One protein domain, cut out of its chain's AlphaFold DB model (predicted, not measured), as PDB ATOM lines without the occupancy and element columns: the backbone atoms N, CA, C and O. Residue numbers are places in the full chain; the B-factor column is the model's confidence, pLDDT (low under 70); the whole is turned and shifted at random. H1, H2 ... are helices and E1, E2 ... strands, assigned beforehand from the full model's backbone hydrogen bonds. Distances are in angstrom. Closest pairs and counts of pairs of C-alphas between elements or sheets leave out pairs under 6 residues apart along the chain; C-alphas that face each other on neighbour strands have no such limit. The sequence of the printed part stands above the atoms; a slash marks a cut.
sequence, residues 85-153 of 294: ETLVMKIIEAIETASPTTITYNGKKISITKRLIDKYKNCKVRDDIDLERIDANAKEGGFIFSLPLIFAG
ATOM      1  N   GLU A  85      83.220 124.555 161.743       68.88
ATOM      2  CA  GLU A  85      83.147 123.755 162.977       68.88
ATOM      3  C   GLU A  85      82.160 122.591 162.865       68.88
ATOM      4  O   GLU A  85      82.475 121.444 163.177       68.88
ATOM      5  N   THR A  86      80.961 122.875 162.357       77.19
ATOM      6  CA  THR A  86      79.907 121.874 162.209       77.19
ATOM      7  C   THR A  86      80.293 120.838 161.154       77.19
ATOM      8  O   THR A  86      79.952 119.665 161.292       77.19
ATOM      9  N   LEU A  87      80.989 121.252 160.087       77.31
ATOM     10  CA  LEU A  87      81.480 120.326 159.067       77.31
ATOM     11  C   LEU A  87      82.494 119.348 159.668       77.31
ATOM     12  O   LEU A  87      82.369 118.143 159.461       77.31
ATOM     13  N   VAL A  88      83.471 119.865 160.417       74.75
ATOM     14  CA  VAL A  88      84.504 119.055 161.079       74.75
ATOM     15  C   VAL A  88      83.863 118.051 162.035       74.75
ATOM     16  O   VAL A  88      84.173 116.864 161.961       74.75
ATOM     17  N   MET A  89      82.906 118.495 162.853       80.62
ATOM     18  CA  MET A  89      82.199 117.626 163.795       80.62
ATOM     19  C   MET A  89      81.464 116.476 163.090       80.62
ATOM     20  O   MET A  89      81.646 115.323 163.464       80.62
ATOM     21  N   LYS A  90      80.715 116.756 162.013       82.44
ATOM     22  CA  LYS A  90      80.010 115.707 161.250       82.44
ATOM     23  C   LYS A  90      80.953 114.731 160.544       82.44
ATOM     24  O   LYS A  90      80.606 113.571 160.346       82.44
ATOM     25  N   ILE A  91      82.132 115.195 160.127       80.56
ATOM     26  CA  ILE A  91      83.158 114.331 159.534       80.56
ATOM     27  C   ILE A  91      83.729 113.374 160.584       80.56
ATOM     28  O   ILE A  91      83.875 112.187 160.298       80.56
ATOM     29  N   ILE A  92      84.046 113.884 161.777       81.19
ATOM     30  CA  ILE A  92      84.546 113.075 162.896       81.19
ATOM     31  C   ILE A  92      83.492 112.039 163.288       81.19
ATOM     32  O   ILE A  92      83.794 110.851 163.303       81.19
ATOM     33  N   GLU A  93      82.246 112.470 163.477       84.62
ATOM     34  CA  GLU A  93      81.122 111.599 163.822       84.62
ATOM     35  C   GLU A  93      80.935 110.468 162.800       84.62
ATOM     36  O   GLU A  93      80.805 109.305 163.174       84.62
ATOM     37  N   ALA A  94      80.985 110.765 161.497       82.62
ATOM     38  CA  ALA A  94      80.867 109.743 160.453       82.62
ATOM     39  C   ALA A  94      82.017 108.716 160.479       82.62
ATOM     40  O   ALA A  94      81.816 107.549 160.138       82.62
ATOM     41  N   ILE A  95      83.223 109.136 160.874       80.19
ATOM     42  CA  ILE A  95      84.386 108.248 161.005       80.19
ATOM     43  C   ILE A  95      84.271 107.395 162.274       80.19
ATOM     44  O   ILE A  95      84.465 106.184 162.193       80.19
ATOM     45  N   GLU A  96      83.910 107.993 163.410       81.12
ATOM     46  CA  GLU A  96      83.738 107.297 164.693       81.12
ATOM     47  C   GLU A  96      82.592 106.280 164.654       81.12
ATOM     48  O   GLU A  96      82.734 105.155 165.131       81.12
ATOM     49  N   THR A  97      81.474 106.638 164.023       86.44
ATOM     50  CA  THR A  97      80.308 105.753 163.852       86.44
ATOM     51  C   THR A  97      80.471 104.749 162.710       86.44
ATOM     52  O   THR A  97      79.578 103.938 162.468       86.44
ATOM     53  N   ALA A  98      81.595 104.801 161.987       84.12
ATOM     54  CA  ALA A  98      81.870 104.007 160.794       84.12
ATOM     55  C   ALA A  98      80.743 104.044 159.737       84.12
ATOM     56  O   ALA A  98      80.543 103.079 158.991       84.12
ATOM     57  N   SER A  99      80.022 105.167 159.651       84.00
ATOM     58  CA  SER A  99      78.817 105.317 158.836       84.00
ATOM     59  C   SER A  99      79.063 106.229 157.626       84.00
ATOM     60  O   SER A  99      79.248 107.444 157.779       84.00
ATOM     61  N   PRO A 100      79.069 105.685 156.392       86.44
ATOM     62  CA  PRO A 100      79.224 106.484 155.183       86.44
ATOM     63  C   PRO A 100      78.135 107.552 155.066       86.44
ATOM     64  O   PRO A 100      76.946 107.245 155.048       86.44
ATOM     65  N   THR A 101      78.545 108.811 154.940       85.19
ATOM     66  CA  THR A 101      77.637 109.963 154.986       85.19
ATOM     67  C   THR A 101      77.957 110.942 153.863       85.19
ATOM     68  O   THR A 101      79.111 111.113 153.477       85.19
ATOM     69  N   THR A 102      76.938 111.609 153.320       81.12
ATOM     70  CA  THR A 102      77.126 112.709 152.363       81.12
ATOM     71  C   THR A 102      76.765 114.029 153.030       81.12
ATOM     72  O   THR A 102      75.637 114.202 153.482       81.12
ATOM     73  N   ILE A 103      77.712 114.963 153.084       78.38
ATOM     74  CA  ILE A 103      77.536 116.283 153.700       78.38
ATOM     75  C   ILE A 103      77.544 117.343 152.603       78.38
ATOM     76  O   ILE A 103      78.392 117.309 151.717       78.38
ATOM     77  N   THR A 104      76.629 118.306 152.659       74.69
ATOM     78  CA  THR A 104      76.649 119.469 151.761       74.69
ATOM     79  C   THR A 104      77.287 120.653 152.483       74.69
ATOM     80  O   THR A 104      76.775 121.087 153.511       74.69
ATOM     81  N   TYR A 105      78.381 121.187 151.941       72.19
ATOM     82  CA  TYR A 105      79.096 122.353 152.467       72.19
ATOM     83  C   TYR A 105      79.347 123.356 151.340       72.19
ATOM     84  O   TYR A 105      79.846 122.978 150.281       72.19
ATOM     85  N   ASN A 106      78.974 124.623 151.534       66.88
ATOM     86  CA  ASN A 106      79.071 125.682 150.515       66.88
ATOM     87  C   ASN A 106      78.471 125.280 149.148       66.88
ATOM     88  O   ASN A 106      79.041 125.555 148.097       66.88
ATOM     89  N   GLY A 107      77.342 124.559 149.159       67.19
ATOM     90  CA  GLY A 107      76.685 124.051 147.946       67.19
ATOM     91  C   GLY A 107      77.366 122.839 147.289       67.19
ATOM     92  O   GLY A 107      76.823 122.280 146.339       67.19
ATOM     93  N   LYS A 108      78.514 122.382 147.805       67.44
ATOM     94  CA  LYS A 108      79.251 121.213 147.312       67.44
ATOM     95  C   LYS A 108      78.952 119.983 148.166       67.44
ATOM     96  O   LYS A 108      78.991 120.048 149.393       67.44
ATOM     97  N   LYS A 109      78.678 118.843 147.526       73.62
ATOM     98  CA  LYS A 109      78.515 117.554 148.216       73.62
ATOM     99  C   LYS A 109      79.882 116.921 148.482       73.62
ATOM    100  O   LYS A 109      80.692 116.777 147.569       73.62
ATOM    101  N   ILE A 110      80.111 116.527 149.726       75.81
ATOM    102  CA  ILE A 110      81.290 115.823 150.224       75.81
ATOM    103  C   ILE A 110      80.830 114.415 150.605       75.81
ATOM    104  O   ILE A 110      80.009 114.259 151.508       75.81
ATOM    105  N   SER A 111      81.329 113.393 149.910       77.62
ATOM    106  CA  SER A 111      81.016 111.994 150.207       77.62
ATOM    107  C   SER A 111      82.075 111.378 151.122       77.62
ATOM    108  O   SER A 111      83.228 111.163 150.743       77.62
ATOM    109  N   ILE A 112      81.671 111.055 152.347       83.50
ATOM    110  CA  ILE A 112      82.465 110.272 153.291       83.50
ATOM    111  C   ILE A 112      82.198 108.805 152.973       83.50
ATOM    112  O   ILE A 112      81.195 108.225 153.381       83.50
ATOM    113  N   THR A 113      83.070 108.214 152.165       83.00
ATOM    114  CA  THR A 113      82.947 106.812 151.747       83.00
ATOM    115  C   THR A 113      83.559 105.866 152.779       83.00
ATOM    116  O   THR A 113      84.441 106.255 153.546       83.00
ATOM    117  N   LYS A 114      83.173 104.585 152.736       84.62
ATOM    118  CA  LYS A 114      83.764 103.531 153.579       84.62
ATOM    119  C   LYS A 114      85.295 103.474 153.472       84.62
ATOM    120  O   LYS A 114      85.975 103.341 154.477       84.62
ATOM    121  N   ARG A 115      85.847 103.704 152.273       80.75
ATOM    122  CA  ARG A 115      87.300 103.792 152.035       80.75
ATOM    123  C   ARG A 115      87.968 104.923 152.824       80.75
ATOM    124  O   ARG A 115      89.108 104.778 153.255       80.75
ATOM    125  N   LEU A 116      87.286 106.058 152.974       78.44
ATOM    126  CA  LEU A 116      87.796 107.203 153.721       78.44
ATOM    127  C   LEU A 116      87.755 106.924 155.225       78.44
ATOM    128  O   LEU A 116      88.748 107.138 155.910       78.44
ATOM    129  N   ILE A 117      86.651 106.355 155.703       82.38
ATOM    130  CA  ILE A 117      86.494 105.903 157.090       82.38
ATOM    131  C   ILE A 117      87.587 104.891 157.444       82.38
ATOM    132  O   ILE A 117      88.329 105.099 158.396       82.38
ATOM    133  N   ASP A 118      87.774 103.853 156.627       81.19
ATOM    134  CA  ASP A 118      88.799 102.829 156.853       81.19
ATOM    135  C   ASP A 118      90.226 103.387 156.874       81.19
ATOM    136  O   ASP A 118      91.085 102.849 157.574       81.19
ATOM    137  N   LYS A 119      90.484 104.473 156.135       79.94
ATOM    138  CA  LYS A 119      91.779 105.162 156.135       79.94
ATOM    139  C   LYS A 119      92.025 105.940 157.433       79.94
ATOM    140  O   LYS A 119      93.169 106.012 157.872       79.94
ATOM    141  N   TYR A 120      90.984 106.523 158.028       77.56
ATOM    142  CA  TYR A 120      91.101 107.419 159.187       77.56
ATOM    143  C   TYR A 120      90.631 106.813 160.517       77.56
ATOM    144  O   TYR A 120      90.853 107.430 161.551       77.56
ATOM    145  N   LYS A 121      90.080 105.591 160.533       78.19
ATOM    146  CA  LYS A 121      89.580 104.913 161.748       78.19
ATOM    147  C   LYS A 121      90.596 104.786 162.888       78.19
ATOM    148  O   LYS A 121      90.209 104.720 164.045       78.19
ATOM    149  N   ASN A 122      91.889 104.748 162.559       76.12
ATOM    150  CA  ASN A 122      92.979 104.617 163.533       76.12
ATOM    151  C   ASN A 122      93.640 105.963 163.880       76.12
ATOM    152  O   ASN A 122      94.606 105.991 164.641       76.12
ATOM    153  N   CYS A 123      93.179 107.070 163.293       71.31
ATOM    154  CA  CYS A 123      93.747 108.383 163.560       71.31
ATOM    155  C   CYS A 123      93.112 109.007 164.804       71.31
ATOM    156  O   CYS A 123      91.915 108.865 165.037       71.31
ATOM    157  N   LYS A 124      93.903 109.758 165.574       69.12
ATOM    158  CA  LYS A 124      93.382 110.549 166.695       69.12
ATOM    159  C   LYS A 124      93.034 111.951 166.208       69.12
ATOM    160  O   LYS A 124      93.794 112.534 165.435       69.12
ATOM    161  N   VAL A 125      91.900 112.493 166.642       69.69
ATOM    162  CA  VAL A 125      91.542 113.896 166.384       69.69
ATOM    163  C   VAL A 125      92.567 114.800 167.075       69.69
ATOM    164  O   VAL A 125      93.041 114.490 168.166       69.69
ATOM    165  N   ARG A 126      92.966 115.883 166.409       66.31
ATOM    166  CA  ARG A 126      93.883 116.883 166.962       66.31
ATOM    167  C   ARG A 126      93.140 117.857 167.869       66.31
ATOM    168  O   ARG A 126      92.101 118.377 167.484       66.31
ATOM    169  N   ASP A 127      93.725 118.176 169.018       63.66
ATOM    170  CA  ASP A 127      93.189 119.218 169.906       63.66
ATOM    171  C   ASP A 127      93.532 120.640 169.414       63.66
ATOM    172  O   ASP A 127      92.933 121.620 169.849       63.66
ATOM    173  N   ASP A 128      94.502 120.774 168.497       60.78
ATOM    174  CA  ASP A 128      95.031 122.044 167.980       60.78
ATOM    175  C   ASP A 128      94.511 122.410 166.575       60.78
ATOM    176  O   ASP A 128      95.209 123.067 165.800       60.78
ATOM    177  N   ILE A 129      93.299 121.971 166.215       65.31
ATOM    178  CA  ILE A 129      92.715 122.225 164.888       65.31
ATOM    179  C   ILE A 129      92.462 123.726 164.690       65.31
ATOM    180  O   ILE A 129      91.573 124.316 165.298       65.31
ATOM    181  N   ASP A 130      93.221 124.330 163.777       64.50
ATOM    182  CA  ASP A 130      93.034 125.712 163.341       64.50
ATOM    183  C   ASP A 130      91.921 125.800 162.279       64.50
ATOM    184  O   ASP A 130      92.109 125.472 161.100       64.50
ATOM    185  N   LEU A 131      90.735 126.219 162.725       65.44
ATOM    186  CA  LEU A 131      89.526 126.343 161.910       65.44
ATOM    187  C   LEU A 131      89.645 127.431 160.831       65.44
ATOM    188  O   LEU A 131      89.060 127.276 159.755       65.44
ATOM    189  N   GLU A 132      90.427 128.491 161.073       63.00
ATOM    190  CA  GLU A 132      90.624 129.583 160.106       63.00
ATOM    191  C   GLU A 132      91.374 129.082 158.871       63.00
ATOM    192  O   GLU A 132      91.025 129.392 157.728       63.00
ATOM    193  N   ARG A 133      92.364 128.213 159.087       61.84
ATOM    194  CA  ARG A 133      93.137 127.604 158.004       61.84
ATOM    195  C   ARG A 133      92.317 126.612 157.174       61.84
ATOM    196  O   ARG A 133      92.574 126.452 155.980       61.84
ATOM    197  N   ILE A 134      91.335 125.940 157.777       64.44
ATOM    198  CA  ILE A 134      90.412 125.044 157.062       64.44
ATOM    199  C   ILE A 134      89.472 125.849 156.158       64.44
ATOM    200  O   ILE A 134      89.266 125.462 155.007       64.44
ATOM    201  N   ASP A 135      88.948 126.973 156.648       58.97
ATOM    202  CA  ASP A 135      88.061 127.843 155.870       58.97
ATOM    203  C   ASP A 135      88.779 128.486 154.670       58.97
ATOM    204  O   ASP A 135      88.248 128.490 153.557       58.97
ATOM    205  N   ALA A 136      90.022 128.945 154.861       61.84
ATOM    206  CA  ALA A 136      90.850 129.485 153.780       61.84
ATOM    207  C   ALA A 136      91.066 128.461 152.647       61.84
ATOM    208  O   ALA A 136      90.794 128.751 151.482       61.84
ATOM    209  N   ASN A 137      91.440 127.223 152.990       54.59
ATOM    210  CA  ASN A 137      91.628 126.149 152.006       54.59
ATOM    211  C   ASN A 137      90.316 125.729 151.313       54.59
ATOM    212  O   ASN A 137      90.337 125.271 150.169       54.59
ATOM    213  N   ALA A 138      89.165 125.863 151.983       57.22
ATOM    214  CA  ALA A 138      87.860 125.552 151.394       57.22
ATOM    215  C   ALA A 138      87.445 126.572 150.318       57.22
ATOM    216  O   ALA A 138      86.775 126.202 149.349       57.22
ATOM    217  N   LYS A 139      87.863 127.837 150.461       56.69
ATOM    218  CA  LYS A 139      87.626 128.910 149.480       56.69
ATOM    219  C   LYS A 139      88.471 128.755 148.212       56.69
ATOM    220  O   LYS A 139      88.012 129.127 147.139       56.69
ATOM    221  N   GLU A 140      89.645 128.133 148.309       52.16
ATOM    222  CA  GLU A 140      90.560 127.898 147.177       52.16
ATOM    223  C   GLU A 140      90.202 126.665 146.316       52.16
ATOM    224  O   GLU A 140      90.941 126.286 145.411       52.16
ATOM    225  N   GLY A 141      89.056 126.014 146.552       44.97
ATOM    226  CA  GLY A 141      88.547 124.947 145.677       44.97
ATOM    227  C   GLY A 141      89.261 123.589 145.792       44.97
ATOM    228  O   GLY A 141      88.888 122.643 145.090       44.97
ATOM    229  N   GLY A 142      90.219 123.440 146.712       46.12
ATOM    230  CA  GLY A 142      90.944 122.194 146.977       46.12
ATOM    231  C   GLY A 142      90.069 121.129 147.651       46.12
ATOM    232  O   GLY A 142      89.868 121.130 148.861       46.12
ATOM    233  N   PHE A 143      89.560 120.178 146.866       43.81
ATOM    234  CA  PHE A 143      88.479 119.240 147.213       43.81
ATOM    235  C   PHE A 143      88.736 118.237 148.371       43.81
ATOM    236  O   PHE A 143      87.861 117.424 148.643       43.81
ATOM    237  N   ILE A 144      89.891 118.229 149.059       51.44
ATOM    238  CA  ILE A 144      90.274 117.101 149.949       51.44
ATOM    239  C   ILE A 144      91.102 117.503 151.197       51.44
ATOM    240  O   ILE A 144      91.545 116.638 151.952       51.44
ATOM    241  N   PHE A 145      91.350 118.793 151.448       51.94
ATOM    242  CA  PHE A 145      92.498 119.182 152.285       51.94
ATOM    243  C   PHE A 145      92.278 119.319 153.799       51.94
ATOM    244  O   PHE A 145      93.269 119.439 154.508       51.94
ATOM    245  N   SER A 146      91.062 119.245 154.347       58.97
ATOM    246  CA  SER A 146      90.883 119.390 155.807       58.97
ATOM    247  C   SER A 146      91.122 118.102 156.601       58.97
ATOM    248  O   SER A 146      91.562 118.168 157.743       58.97
ATOM    249  N   LEU A 147      90.906 116.923 156.008       66.62
ATOM    250  CA  LEU A 147      91.001 115.642 156.724       66.62
ATOM    251  C   LEU A 147      92.394 115.369 157.321       66.62
ATOM    252  O   LEU A 147      92.465 115.053 158.507       66.62
ATOM    253  N   PRO A 148      93.513 115.552 156.589       67.12
ATOM    254  CA  PRO A 148      94.844 115.390 157.179       67.12
ATOM    255  C   PRO A 148      95.180 116.447 158.242       67.12
ATOM    256  O   PRO A 148      96.071 116.225 159.055       67.12
ATOM    257  N   LEU A 149      94.509 117.607 158.232       66.56
ATOM    258  CA  LEU A 149      94.688 118.639 159.259       66.56
ATOM    259  C   LEU A 149      93.886 118.348 160.535       66.56
ATOM    260  O   LEU A 149      94.328 118.755 161.603       66.56
ATOM    261  N   ILE A 150      92.755 117.644 160.432       68.62
ATOM    262  CA  ILE A 150      91.895 117.268 161.569       68.62
ATOM    263  C   ILE A 150      92.507 116.113 162.375       68.62
ATOM    264  O   ILE A 150      92.378 116.059 163.595       68.62
ATOM    265  N   PHE A 151      93.197 115.193 161.701       65.56
ATOM    266  CA  PHE A 151      93.648 113.933 162.281       65.56
ATOM    267  C   PHE A 151      95.174 113.880 162.450       65.56
ATOM    268  O   PHE A 151      95.930 114.033 161.491       65.56
ATOM    269  N   ALA A 152      95.643 113.626 163.672       59.53
ATOM    270  CA  ALA A 152      97.034 113.309 163.965       59.53
ATOM    271  C   ALA A 152      97.276 111.810 163.771       59.53
ATOM    272  O   ALA A 152      96.515 110.967 164.252       59.53
ATOM    273  N   GLY A 153      98.387 111.484 163.108       48.94
ATOM    274  CA  GLY A 153      98.893 110.114 163.052       48.94
ATOM    275  C   GLY A 153      98.629 109.357 161.754       48.94
ATOM    276  O   GLY A 153      98.309 108.175 161.804       48.94
TER     277      GLY A 153
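Overview. This is residues 85 to 153 of the 294 residues of an uncharacterized protein of Lottia gigantea (UniProt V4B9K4). A two-strand hairpin, E1 and E2, runs alongside the longest helix, H1. H2 and H3 stand crosswise at the two ends of H1, H2 near its last residues and H3 near its first, and the short H4 lies on another side of H1, away from the hairpin. The printed part has 69 residues with four named helices and two named strands, in the order H1 E1 E2 H2 H3 H4; the sheet E1 - E2 is antiparallel and the class is mixed, helices and strands. The whole is compact and rounded, with a radius of gyration of the C-alphas of 11.4 A and spans of 28 by 26 by 18 A.

Along the chain. E1, residues 101 to 105, is 12.7 A long, and E2, residues 108 to 112, is 12.9 A. H1, residues 85 to 96, is 16.6 A long and begins at C-alpha 85 (83.147, 123.755, 162.977). H2 is residues 114 to 120, 10.0 A; H3 is residues 131 to 139, 12.8 A; H4 is residues 147 to 150, 5.2 A, ending at C-alpha 150 (91.895, 117.268, 161.569).

Arrangement. In the hairpin E1 and E2, N 103 and O 110 are 2.9 A apart and N 110 and O 103 2.7 A, within hydrogen-bond range. The closest C-alphas of H1 and E1, those of Ala 94 and Thr 101, are 6.4 A apart. H1 and H2 only just touch, with 3 pairs of C-alphas within 8 A, made by residues 94 to 95 of H1 alone; the closest are Ile 95 and Ile 117, 5.0 A. Their lines are about perpendicular, 79 degrees. H1 and H3 are close but not clearly touching, with C-alphas 85 and 131 closest at 7.0 A. H1 and H4 are also close but not clearly touching, with C-alphas 88 and 150 closest at 7.6 A. H3 and H4 are near each other. Every O i to N i+4 pair is within hydrogen-bond range in H1, H2 and H3; H4 is too short for such a pair.

Size, cuts and confidence. The C-alphas farthest apart, of Gly 107 and Gly 153, are 30.3 A apart. The printed part has no cut and no long link. Residues 124 to 125 pair antiparallel with 151 to 152. Mean pLDDT of the printed part is 70.5; residues 85, 106 to 108 and 124 to 153 are under 70.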